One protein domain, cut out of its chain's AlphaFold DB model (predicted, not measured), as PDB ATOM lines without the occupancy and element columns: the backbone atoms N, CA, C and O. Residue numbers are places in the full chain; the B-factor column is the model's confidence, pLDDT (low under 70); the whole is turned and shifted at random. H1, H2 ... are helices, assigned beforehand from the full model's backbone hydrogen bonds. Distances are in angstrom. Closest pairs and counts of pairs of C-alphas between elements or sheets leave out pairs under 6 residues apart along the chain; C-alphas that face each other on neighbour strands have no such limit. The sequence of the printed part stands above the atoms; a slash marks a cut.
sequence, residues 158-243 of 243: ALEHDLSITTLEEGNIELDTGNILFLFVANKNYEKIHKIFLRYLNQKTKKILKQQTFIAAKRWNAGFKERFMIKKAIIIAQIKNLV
ATOM      1  N   ALA A 158      43.469 -32.401   2.809       91.25
ATOM      2  CA  ALA A 158      43.106 -30.984   2.814       91.25
ATOM      3  C   ALA A 158      42.906 -30.448   4.244       91.25
ATOM      4  O   ALA A 158      43.326 -29.342   4.566       91.25
ATOM      5  N   LEU A 159      42.295 -31.239   5.126       91.50
ATOM      6  CA  LEU A 159      42.071 -30.860   6.519       91.50
ATOM      7  C   LEU A 159      43.370 -30.787   7.330       91.50
ATOM      8  O   LEU A 159      43.506 -29.912   8.181       91.50
ATOM      9  N   GLU A 160      44.311 -31.696   7.093       90.62
ATOM     10  CA  GLU A 160      45.636 -31.684   7.723       90.62
ATOM     11  C   GLU A 160      46.454 -30.472   7.280       90.62
ATOM     12  O   GLU A 160      47.041 -29.788   8.125       90.62
ATOM     13  N   HIS A 161      46.413 -30.153   5.984       88.50
ATOM     14  CA  HIS A 161      46.970 -28.917   5.452       88.50
ATOM     15  C   HIS A 161      46.340 -27.694   6.135       88.50
ATOM     16  O   HIS A 161      47.059 -26.905   6.750       88.50
ATOM     17  N   ASP A 162      45.007 -27.596   6.156       87.81
ATOM     18  CA  ASP A 162      44.271 -26.498   6.797       87.81
ATOM     19  C   ASP A 162      44.613 -26.346   8.296       87.81
ATOM     20  O   ASP A 162      44.701 -25.234   8.820       87.81
ATOM     21  N   LEU A 163      44.830 -27.463   9.002       85.81
ATOM     22  CA  LEU A 163      45.212 -27.503  10.420       85.81
ATOM     23  C   LEU A 163      46.654 -27.045  10.688       85.81
ATOM     24  O   LEU A 163      46.951 -26.656  11.825       85.81
ATOM     25  N   SER A 164      47.531 -27.138   9.686       85.44
ATOM     26  CA  SER A 164      48.940 -26.734   9.765       85.44
ATOM     27  C   SER A 164      49.147 -25.224   9.587       85.44
ATOM     28  O   SER A 164      50.199 -24.701   9.952       85.44
ATOM     29  N   ILE A 165      48.134 -24.506   9.089       81.06
ATOM     30  CA  ILE A 165      48.193 -23.059   8.875       81.06
ATOM     31  C   ILE A 165      48.116 -22.347  10.235       81.06
ATOM     32  O   ILE A 165      47.064 -22.264  10.872       81.06
ATOM     33  N   THR A 166      49.253 -21.826  10.697       62.69
ATOM     34  CA  THR A 166      49.399 -21.175  12.011       62.69
ATOM     35  C   THR A 166      48.984 -19.702  12.026       62.69
ATOM     36  O   THR A 166      48.715 -19.159  13.092       62.69
ATOM     37  N   THR A 167      48.907 -19.055  10.862       61.31
ATOM     38  CA  THR A 167      48.597 -17.623  10.686       61.31
ATOM     39  C   THR A 167      47.219 -17.411  10.062       61.31
ATOM     40  O   THR A 167      47.055 -16.618   9.136       61.31
ATOM     41  N   LEU A 168      46.214 -18.150  10.531       58.16
ATOM     42  CA  LEU A 168      44.829 -17.844  10.189       58.16
ATOM     43  C   LEU A 168      44.450 -16.549  10.908       58.16
ATOM     44  O   LEU A 168      44.010 -16.591  12.057       58.16
ATOM     45  N   GLU A 169      44.643 -15.402  10.249       55.97
ATOM     46  CA  GLU A 169      43.986 -14.162  10.665       55.97
ATOM     47  C   GLU A 169      42.504 -14.467  10.877       55.97
ATOM     48  O   GLU A 169      41.856 -15.109  10.042       55.97
ATOM     49  N   GLU A 170      42.007 -14.101  12.054       49.59
ATOM     50  CA  GLU A 170      40.738 -14.570  12.589       49.59
ATOM     51  C   GLU A 170      39.600 -14.509  11.551       49.59
ATOM     52  O   GLU A 170      39.046 -13.462  11.232       49.59
ATOM     53  N   GLY A 171      39.205 -15.682  11.050       54.12
ATOM     54  CA  GLY A 171      37.842 -15.948  10.591       54.12
ATOM     55  C   GLY A 171      37.438 -15.549   9.168       54.12
ATOM     56  O   GLY A 171      36.264 -15.748   8.857       54.12
ATOM     57  N   ASN A 172      38.334 -15.059   8.302       54.38
ATOM     58  CA  ASN A 172      37.942 -14.624   6.944       54.38
ATOM     59  C   ASN A 172      38.603 -15.368   5.772       54.38
ATOM     60  O   ASN A 172      38.214 -15.130   4.629       54.38
ATOM     61  N   ILE A 173      39.544 -16.285   6.015       67.12
ATOM     62  CA  ILE A 173      40.164 -17.072   4.939       67.12
ATOM     63  C   ILE A 173      39.407 -18.391   4.777       67.12
ATOM     64  O   ILE A 173      39.272 -19.183   5.715       67.12
ATOM     65  N   GLU A 174      38.886 -18.614   3.574       67.44
ATOM     66  CA  GLU A 174      38.296 -19.891   3.204       67.44
ATOM     67  C   GLU A 174      39.387 -20.885   2.839       67.44
ATOM     68  O   GLU A 174      40.215 -20.630   1.965       67.44
ATOM     69  N   LEU A 175      39.356 -22.021   3.523       82.75
ATOM     70  CA  LEU A 175      40.364 -23.057   3.386       82.75
ATOM     71  C   LEU A 175      39.916 -24.149   2.412       82.75
ATOM     72  O   LEU A 175      38.804 -24.113   1.866       82.75
ATOM     73  N   ASP A 176      40.777 -25.126   2.155       84.75
ATOM     74  CA  ASP A 176      40.502 -26.143   1.142       84.75
ATOM     75  C   ASP A 176      39.290 -26.996   1.524       84.75
ATOM     76  O   ASP A 176      38.397 -27.226   0.695       84.75
ATOM     77  N   THR A 177      39.166 -27.339   2.808       89.31
ATOM     78  CA  THR A 177      37.971 -28.005   3.342       89.31
ATOM     79  C   THR A 177      36.725 -27.123   3.273       89.31
ATOM     80  O   THR A 177      35.632 -27.632   3.010       89.31
ATOM     81  N   GLY A 178      36.869 -25.803   3.442       89.56
ATOM     82  CA  GLY A 178      35.785 -24.825   3.316       89.56
ATOM     83  C   GLY A 178      35.156 -24.825   1.924       89.56
ATOM     84  O   GLY A 178      33.930 -24.900   1.803       89.56
ATOM     85  N   ASN A 179      35.986 -24.881   0.880       88.69
ATOM     86  CA  ASN A 179      35.524 -24.952  -0.508       88.69
ATOM     87  C   ASN A 179      34.724 -26.234  -0.798       88.69
ATOM     88  O   ASN A 179      33.715 -26.200  -1.507       88.69
ATOM     89  N   ILE A 180      35.135 -27.369  -0.229       93.75
ATOM     90  CA  ILE A 180      34.416 -28.644  -0.388       93.75
ATOM     91  C   ILE A 180      33.097 -28.619   0.401       93.75
ATOM     92  O   ILE A 180      32.045 -29.006  -0.118       93.75
ATOM     93  N   LEU A 181      33.120 -28.113   1.638       94.00
ATOM     94  CA  LEU A 181      31.931 -27.950   2.480       94.00
ATOM     95  C   LEU A 181      30.911 -27.001   1.846       94.00
ATOM     96  O   LEU A 181      29.708 -27.261   1.921       94.00
ATOM     97  N   PHE A 182      31.367 -25.947   1.167       92.25
ATOM     98  CA  PHE A 182      30.503 -25.046   0.414       92.25
ATOM     99  C   PHE A 182      29.661 -25.775  -0.624       92.25
ATOM    100  O   PHE A 182      28.461 -25.520  -0.700       92.25
ATOM    101  N   LEU A 183      30.237 -26.720  -1.372       92.50
ATOM    102  CA  LEU A 183      29.474 -27.491  -2.351       92.50
ATOM    103  C   LEU A 183      28.372 -28.324  -1.678       92.50
ATOM    104  O   LEU A 183      27.261 -28.401  -2.205       92.50
ATOM    105  N   PHE A 184      28.613 -28.897  -0.495       95.31
ATOM    106  CA  PHE A 184      27.560 -29.592   0.259       95.31
ATOM    107  C   PHE A 184      26.488 -28.643   0.801       95.31
ATOM    108  O   PHE A 184      25.305 -28.989   0.782       95.31
ATOM    109  N   VAL A 185      26.876 -27.443   1.240       93.38
ATOM    110  CA  VAL A 185      25.943 -26.409   1.704       93.38
ATOM    111  C   VAL A 185      25.065 -25.897   0.560       93.38
ATOM    112  O   VAL A 185      23.842 -25.873   0.708       93.38
ATOM    113  N   ALA A 186      25.662 -25.546  -0.581       91.56
ATOM    114  CA  ALA A 186      24.956 -25.035  -1.754       91.56
ATOM    115  C   ALA A 186      23.945 -26.057  -2.295       91.56
ATOM    116  O   ALA A 186      22.798 -25.715  -2.581       91.56
ATOM    117  N   ASN A 187      24.333 -27.336  -2.318       91.38
ATOM    118  CA  ASN A 187      23.466 -28.443  -2.729       91.38
ATOM    119  C   ASN A 187      22.535 -28.957  -1.612       91.38
ATOM    120  O   ASN A 187      21.877 -29.980  -1.790       91.38
ATOM    121  N   LYS A 188      22.478 -28.280  -0.453       93.75
ATOM    122  CA  LYS A 188      21.628 -28.630   0.704       93.75
ATOM    123  C   LYS A 188      21.785 -30.085   1.175       93.75
ATOM    124  O   LYS A 188      20.853 -30.679   1.718       93.75
ATOM    125  N   ASN A 189      22.973 -30.664   1.007       94.19
ATOM    126  CA  ASN A 189      23.251 -32.054   1.356       94.19
ATOM    127  C   ASN A 189      23.759 -32.171   2.804       94.19
ATOM    128  O   ASN A 189      24.934 -32.432   3.080       94.19
ATOM    129  N   TYR A 190      22.844 -31.954   3.748       94.31
ATOM    130  CA  TYR A 190      23.146 -31.966   5.184       94.31
ATOM    131  C   TYR A 190      23.523 -33.354   5.712       94.31
ATOM    132  O   TYR A 190      24.218 -33.450   6.722       94.31
ATOM    133  N   GLU A 191      23.101 -34.425   5.035       95.00
ATOM    134  CA  GLU A 191      23.496 -35.793   5.385       95.00
ATOM    135  C   GLU A 191      25.003 -35.992   5.199       95.00
ATOM    136  O   GLU A 191      25.670 -36.536   6.079       95.00
ATOM    137  N   LYS A 192      25.575 -35.494   4.096       95.69
ATOM    138  CA  LYS A 192      27.023 -35.575   3.873       95.69
ATOM    139  C   LYS A 192      27.805 -34.697   4.839       95.69
ATOM    140  O   LYS A 192      28.828 -35.147   5.344       95.69
ATOM    141  N   ILE A 193      27.283 -33.520   5.194       94.69
ATOM    142  CA  ILE A 193      27.860 -32.698   6.272       94.69
ATOM    143  C   ILE A 193      27.874 -33.492   7.587       94.69
ATOM    144  O   ILE A 193      28.915 -33.594   8.228       94.69
ATOM    145  N   HIS A 194      26.761 -34.124   7.965       94.12
ATOM    146  CA  HIS A 194      26.703 -34.994   9.144       94.12
ATOM    147  C   HIS A 194      27.752 -36.122   9.073       94.12
ATOM    148  O   HIS A 194      28.534 -36.277  10.012       94.12
ATOM    149  N   LYS A 195      27.828 -36.863   7.958       94.69
ATOM    150  CA  LYS A 195      28.809 -37.948   7.763       94.69
ATOM    151  C   LYS A 195      30.260 -37.467   7.879       94.69
ATOM    152  O   LYS A 195      31.063 -38.155   8.500       94.69
ATOM    153  N   ILE A 196      30.597 -36.294   7.335       94.56
ATOM    154  CA  ILE A 196      31.936 -35.694   7.489       94.56
ATOM    155  C   ILE A 196      32.233 -35.451   8.974       94.56
ATOM    156  O   ILE A 196      33.264 -35.887   9.471       94.56
ATOM    157  N   PHE A 197      31.322 -34.810   9.711       93.31
ATOM    158  CA  PHE A 197      31.547 -34.501  11.129       93.31
ATOM    159  C   PHE A 197      31.595 -35.742  12.029       93.31
ATOM    160  O   PHE A 197      32.268 -35.707  13.058       93.31
ATOM    161  N   LEU A 198      30.907 -36.829  11.661       91.81
ATOM    162  CA  LEU A 198      30.993 -38.108  12.372       91.81
ATOM    163  C   LEU A 198      32.397 -38.715  12.299       91.81
ATOM    164  O   LEU A 198      32.860 -39.271  13.284       91.81
ATOM    165  N   ARG A 199      33.103 -38.565  11.172       90.75
ATOM    166  CA  ARG A 199      34.433 -39.169  10.968       90.75
ATOM    167  C   ARG A 199      35.525 -38.615  11.880       90.75
ATOM    168  O   ARG A 199      36.566 -39.245  12.030       90.75
ATOM    169  N   TYR A 200      35.304 -37.455  12.488       88.31
ATOM    170  CA  TYR A 200      36.295 -36.786  13.318       88.31
ATOM    171  C   TYR A 200      35.878 -36.827  14.774       88.31
ATOM    172  O   TYR A 200      34.773 -36.420  15.106       88.31
ATOM    173  N   LEU A 201      36.777 -37.260  15.660       82.56
ATOM    174  CA  LEU A 201      36.547 -37.241  17.109       82.56
ATOM    175  C   LEU A 201      37.168 -36.005  17.772       82.56
ATOM    176  O   LEU A 201      36.560 -35.416  18.668       82.56
ATOM    177  N   ASN A 202      38.325 -35.564  17.275       86.38
ATOM    178  CA  ASN A 202      39.115 -34.477  17.846       86.38
ATOM    179  C   ASN A 202      38.364 -33.124  17.864       86.38
ATOM    180  O   ASN A 202      37.821 -32.670  16.851       86.38
ATOM    181  N   GLN A 203      38.365 -32.450  19.020       83.75
ATOM    182  CA  GLN A 203      37.652 -31.181  19.215       83.75
ATOM    183  C   GLN A 203      38.230 -30.013  18.399       83.75
ATOM    184  O   GLN A 203      37.455 -29.203  17.884       83.75
ATOM    185  N   LYS A 204      39.561 -29.928  18.242       85.25
ATOM    186  CA  LYS A 204      40.227 -28.892  17.431       85.25
ATOM    187  C   LYS A 204      39.766 -28.994  15.977       85.25
ATOM    188  O   LYS A 204      39.298 -28.006  15.410       85.25
ATOM    189  N   THR A 205      39.789 -30.204  15.422       88.25
ATOM    190  CA  THR A 205      39.307 -30.499  14.066       88.25
ATOM    191  C   THR A 205      37.831 -30.131  13.895       88.25
ATOM    192  O   THR A 205      37.470 -29.408  12.968       88.25
ATOM    193  N   LYS A 206      36.968 -30.540  14.838       87.94
ATOM    194  CA  LYS A 206      35.535 -30.188  14.825       87.94
ATOM    195  C   LYS A 206      35.295 -28.680  14.855       87.94
ATOM    196  O   LYS A 206      34.362 -28.206  14.206       87.94
ATOM    197  N   LYS A 207      36.096 -27.926  15.616       87.44
ATOM    198  CA  LYS A 207      35.985 -26.463  15.706       87.44
ATOM    199  C   LYS A 207      36.278 -25.810  14.355       87.44
ATOM    200  O   LYS A 207      35.473 -24.990  13.915       87.44
ATOM    201  N   ILE A 208      37.352 -26.226  13.685       87.44
ATOM    202  CA  ILE A 208      37.733 -25.712  12.361       87.44
ATOM    203  C   ILE A 208      36.689 -26.076  11.308       87.44
ATOM    204  O   ILE A 208      36.171 -25.184  10.641       87.44
ATOM    205  N   LEU A 209      36.278 -27.346  11.226       91.44
ATOM    206  CA  LEU A 209      35.237 -27.772  10.285       91.44
ATOM    207  C   LEU A 209      33.934 -26.996  10.490       91.44
ATOM    208  O   LEU A 209      33.296 -26.574   9.525       91.44
ATOM    209  N   LYS A 210      33.542 -26.761  11.749       92.19
ATOM    210  CA  LYS A 210      32.368 -25.947  12.080       92.19
ATOM    211  C   LYS A 210      32.535 -24.515  11.573       92.19
ATOM    212  O   LYS A 210      31.629 -24.023  10.906       92.19
ATOM    213  N   GLN A 211      33.663 -23.867  11.858       90.31
ATOM    214  CA  GLN A 211      33.951 -22.510  11.382       90.31
ATOM    215  C   GLN A 211      33.889 -22.429   9.851       90.31
ATOM    216  O   GLN A 211      33.111 -21.635   9.326       90.31
ATOM    217  N   GLN A 212      34.601 -23.313   9.147       90.50
ATOM    218  CA  GLN A 212      34.620 -23.364   7.682       90.50
ATOM    219  C   GLN A 212      33.223 -23.621   7.090       90.50
ATOM    220  O   GLN A 212      32.814 -22.945   6.148       90.50
ATOM    221  N   THR A 213      32.422 -24.504   7.698       92.88
ATOM    222  CA  THR A 213      31.036 -24.754   7.256       92.88
ATOM    223  C   THR A 213      30.158 -23.500   7.379       92.88
ATOM    224  O   THR A 213      29.341 -23.224   6.499       92.88
ATOM    225  N   PHE A 214      30.303 -22.718   8.454       91.31
ATOM    226  CA  PHE A 214      29.512 -21.495   8.643       91.31
ATOM    227  C   PHE A 214      30.006 -20.319   7.787       91.31
ATOM    228  O   PHE A 214      29.171 -19.533   7.336       91.31
ATOM    229  N   ILE A 215      31.310 -20.230   7.502       90.06
ATOM    230  CA  ILE A 215      31.858 -19.298   6.502       90.06
ATOM    231  C   ILE A 215      31.253 -19.611   5.129       90.06
ATOM    232  O   ILE A 215      30.654 -18.734   4.504       90.06
ATOM    233  N   ALA A 216      31.288 -20.880   4.716       89.94
ATOM    234  CA  ALA A 216      30.691 -21.335   3.466       89.94
ATOM    235  C   ALA A 216      29.183 -21.029   3.383       89.94
ATOM    236  O   ALA A 216      28.696 -20.539   2.362       89.94
ATOM    237  N   ALA A 217      28.436 -21.250   4.471       90.31
ATOM    238  CA  ALA A 217      27.014 -20.917   4.539       90.31
ATOM    239  C   ALA A 217      26.738 -19.411   4.441       90.31
ATOM    240  O   ALA A 217      25.756 -19.012   3.811       90.31
ATOM    241  N   LYS A 218      27.592 -18.566   5.033       89.75
ATOM    242  CA  LYS A 218      27.502 -17.107   4.895       89.75
ATOM    243  C   LYS A 218      27.779 -16.681   3.451       89.75
ATOM    244  O   LYS A 218      26.999 -15.901   2.914       89.75
ATOM    245  N   ARG A 219      28.815 -17.238   2.813       87.06
ATOM    246  CA  ARG A 219      29.166 -16.972   1.405       87.06
ATOM    247  C   ARG A 219      28.037 -17.342   0.445       87.06
ATOM    248  O   ARG A 219      27.730 -16.573  -0.454       87.06
ATOM    249  N   TRP A 220      27.386 -18.485   0.665       89.31
ATOM    250  CA  TRP A 220      26.224 -18.911  -0.126       89.31
ATOM    251  C   TRP A 220      24.954 -18.082   0.140       89.31
ATOM    252  O   TRP A 220      23.918 -18.321  -0.471       89.31
ATOM    253  N   ASN A 221      24.994 -17.135   1.085       88.69
ATOM    254  CA  ASN A 221      23.817 -16.426   1.578       88.69
ATOM    255  C   ASN A 221      22.705 -17.387   2.048       88.69
ATOM    256  O   ASN A 221      21.516 -17.181   1.807       88.69
ATOM    257  N   ALA A 222      23.095 -18.477   2.721       88.81
ATOM    258  CA  ALA A 222      22.158 -19.476   3.212       88.81
ATOM    259  C   ALA A 222      21.170 -18.843   4.207       88.81
ATOM    260  O   ALA A 222      21.588 -18.153   5.147       88.81
ATOM    261  N   GLY A 223      19.875 -19.108   4.019       89.81
ATOM    262  CA  GLY A 223      18.801 -18.609   4.871       89.81
ATOM    263  C   GLY A 223      18.797 -19.226   6.272       89.81
ATOM    264  O   GLY A 223      19.574 -20.127   6.602       89.81
ATOM    265  N   PHE A 224      17.893 -18.741   7.127       91.88
ATOM    266  CA  PHE A 224      17.766 -19.227   8.507       91.88
ATOM    267  C   PHE A 224      17.515 -20.741   8.571       91.88
ATOM    268  O   PHE A 224      18.169 -21.445   9.344       91.88
ATOM    269  N   LYS A 225      16.617 -21.255   7.718       93.19
ATOM    270  CA  LYS A 225      16.271 -22.682   7.654       93.19
ATOM    271  C   LYS A 225      17.487 -23.536   7.292       93.19
ATOM    272  O   LYS A 225      17.757 -24.533   7.959       93.19
ATOM    273  N   GLU A 226      18.245 -23.135   6.276       92.25
ATOM    274  CA  GLU A 226      19.461 -23.823   5.845       92.25
ATOM    275  C   GLU A 226      20.516 -23.847   6.962       92.25
ATOM    276  O   GLU A 226      21.049 -24.909   7.289       92.25
ATOM    277  N   ARG A 227      20.781 -22.700   7.604       92.00
ATOM    278  CA  ARG A 227      21.737 -22.611   8.725       92.00
ATOM    279  C   ARG A 227      21.312 -23.474   9.911       92.00
ATOM    280  O   ARG A 227      22.161 -24.104  10.547       92.00
ATOM    281  N   PHE A 228      20.011 -23.532  10.197       93.69
ATOM    282  CA  PHE A 228      19.462 -24.396  11.238       93.69
ATOM    283  C   PHE A 228      19.699 -25.881  10.928       93.69
ATOM    284  O   PHE A 228      20.165 -26.618  11.798       93.69
ATOM    285  N   MET A 229      19.462 -26.312   9.685       95.06
ATOM    286  CA  MET A 229      19.709 -27.695   9.261       95.06
ATOM    287  C   MET A 229      21.189 -28.082   9.352       95.06
ATOM    288  O   MET A 229      21.500 -29.162   9.854       95.06
ATOM    289  N   ILE A 230      22.100 -27.184   8.965       93.62
ATOM    290  CA  ILE A 230      23.550 -27.375   9.137       93.62
ATOM    291  C   ILE A 230      23.894 -27.556  10.619       93.62
ATOM    292  O   ILE A 230      24.562 -28.520  10.992       93.62
ATOM    293  N   LYS A 231      23.406 -26.659  11.489       93.56
ATOM    294  CA  LYS A 231      23.653 -26.739  12.936       93.56
ATOM    295  C   LYS A 231      23.138 -28.058  13.516       93.56
ATOM    296  O   LYS A 231      23.849 -28.693  14.292       93.56
ATOM    297  N   LYS A 232      21.938 -28.486  13.113       93.81
ATOM    298  CA  LYS A 232      21.342 -29.762  13.528       93.81
ATOM    299  C   LYS A 232      22.202 -30.952  13.092       93.81
ATOM    300  O   LYS A 232      22.493 -31.806  13.923       93.81
ATOM    301  N   ALA A 233      22.645 -30.981  11.834       92.06
ATOM    302  CA  ALA A 233      23.517 -32.031  11.309       92.06
ATOM    303  C   ALA A 233      24.822 -32.158  12.114       92.06
ATOM    304  O   ALA A 233      25.197 -33.260  12.509       92.06
ATOM    305  N   ILE A 234      25.466 -31.028  12.427       91.94
ATOM    306  CA  ILE A 234      26.706 -30.988  13.216       91.94
ATOM    307  C   ILE A 234      26.476 -31.473  14.655       91.94
ATOM    308  O   ILE A 234      27.257 -32.277  15.157       91.94
ATOM    309  N   ILE A 235      25.417 -31.010  15.330       90.00
ATOM    310  CA  ILE A 235      25.133 -31.395  16.725       90.00
ATOM    311  C   ILE A 235      24.858 -32.898  16.831       90.00
ATOM    312  O   ILE A 235      25.417 -33.558  17.705       90.00
ATOM    313  N   ILE A 236      24.049 -33.456  15.925       88.75
ATOM    314  CA  ILE A 236      23.758 -34.898  15.912       88.75
ATOM    315  C   ILE A 236      25.052 -35.701  15.712       88.75
ATOM    316  O   ILE A 236      25.275 -36.676  16.429       88.75
ATOM    317  N   ALA A 237      25.930 -35.252  14.809       87.50
ATOM    318  CA  ALA A 237      27.243 -35.861  14.595       87.50
ATOM    319  C   ALA A 237      28.105 -35.865  15.865       87.50
ATOM    320  O   ALA A 237      28.870 -36.789  16.127       87.50
ATOM    321  N   GLN A 238      28.025 -34.792  16.650       83.75
ATOM    322  CA  GLN A 238      28.812 -34.641  17.869       83.75
ATOM    323  C   GLN A 238      28.288 -35.525  18.999       83.75
ATOM    324  O   GLN A 238      29.106 -36.132  19.678       83.75
ATOM    325  N   ILE A 239      26.966 -35.646  19.152       83.12
ATOM    326  CA  ILE A 239      26.343 -36.520  20.159       83.12
ATOM    327  C   ILE A 239      26.650 -37.990  19.864       83.12
ATOM    328  O   ILE A 239      27.066 -38.714  20.759       83.12
ATOM    329  N   LYS A 240      26.506 -38.428  18.607       77.00
ATOM    330  CA  LYS A 240      26.785 -39.819  18.212       77.00
ATOM    331  C   LYS A 240      28.245 -40.242  18.381       77.00
ATOM    332  O   LYS A 240      28.505 -41.427  18.436       77.00
ATOM    333  N   ASN A 241      29.170 -39.290  18.441       69.62
ATOM    334  CA  ASN A 241      30.583 -39.553  18.704       69.62
ATOM    335  C   ASN A 241      30.918 -39.651  20.207       69.62
ATOM    336  O   ASN A 241      32.076 -39.882  20.541       69.62
ATOM    337  N   LEU A 242      29.958 -39.370  21.096       60.25
ATOM    338  CA  LEU A 242      30.108 -39.477  22.555       60.25
ATOM    339  C   LEU A 242      29.533 -40.789  23.114       60.25
ATOM    340  O   LEU A 242      29.799 -41.099  24.272       60.25
ATOM    341  N   VAL A 243      28.727 -41.500  22.317       51.00
ATOM    342  CA  VAL A 243      28.131 -42.815  22.613       51.00
ATOM    343  C   VAL A 243      28.967 -43.884  21.933       51.00
ATOM    344  O   VAL A 243      29.218 -44.919  22.579       51.00
TER     345      VAL A 243
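This is residues 158 to 243 of the 243 residues of an uncharacterized protein of Leptospira mayottensis (UniProt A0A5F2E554). Four helices pack as two pairs, one over the other: the shorter H2 and H3 lie over the longer H4 and H5, with H2 crossing H4 and H3 on H5. H1, a short fifth helix, packs at the start of H2 on one side of this body, and a long loop, residues 165 to 175, leads from it to H2. The printed part has 86 residues with five named helices, H1 to H5 in chain order, and no named strand; its class is all helix. It is compact, with a radius of gyration of the C-alphas of 12.3 A and spans of 33 by 32 by 18 A.

H1, residues 158 to 164, touches H2, residues 176 to 186, at a steep tilt of 48 degrees, opposite ways; their closest C-alphas, of Ala 158 and Asp 176, are 5.7 A apart. H2 is the hub, touching three other helices. It forms a helical hairpin with H3, residues 190 to 198, at a shallow tilt of 33 degrees, only just short of steep; the closest C-alphas, of Phe 184 and Ile 193, are 6.8 A apart. H2 also touches H4, residues 203 to 219, the same way at a steep tilt of 53 degrees, closest at the C-alphas of Gly 178 and Gln 212, 4.7 A apart. H3 touches H5, residues 224 to 240, the same way at a shallow tilt of 32 degrees, only just short of steep; the closest C-alphas, of His 194 and Ala 233, are 4.9 A apart. H4 and H5 form a helical hairpin at a shallow tilt of 14 degrees but only just touch, with 3 pairs of C-alphas within 8 A, through residues 210 to 217 of H4 and 227 to 234 of H5 alone; the closest C-alphas are those of Ala 217 and Arg 227, 6.9 A apart. H1 is apart from H3 and H5. The helix packing is part aligned, part crossed, with 3 of the 5 touching pairs at a shallow tilt. Each O i to N i+4 pair is within hydrogen-bond range in H1, H3, H4 and H5; in H2 it is 6 of 7.

H1 begins at C-alpha 158, (43.106, -30.984, 2.814). H2 is 15.9 A long from first to last C-alpha, H3 12.3 A and H1 10.0 A. H4 is 24.3 A long and begins at C-alpha 203, (37.652, -31.181, 19.215). H5 is 24.5 A long and ends at C-alpha 240, (26.785, -39.819, 18.212).

The two C-alphas farthest apart, of Glu 169 and Val 243, are 34.9 A from each other. The printed part has no cut and ends at the chain's last residue, 243. The link from H1 to H2, 11 residues, is long; the other three are tight. The mean pLDDT of the printed part is 85.8, with residues 166 to 174 and 241 to 243 under 70.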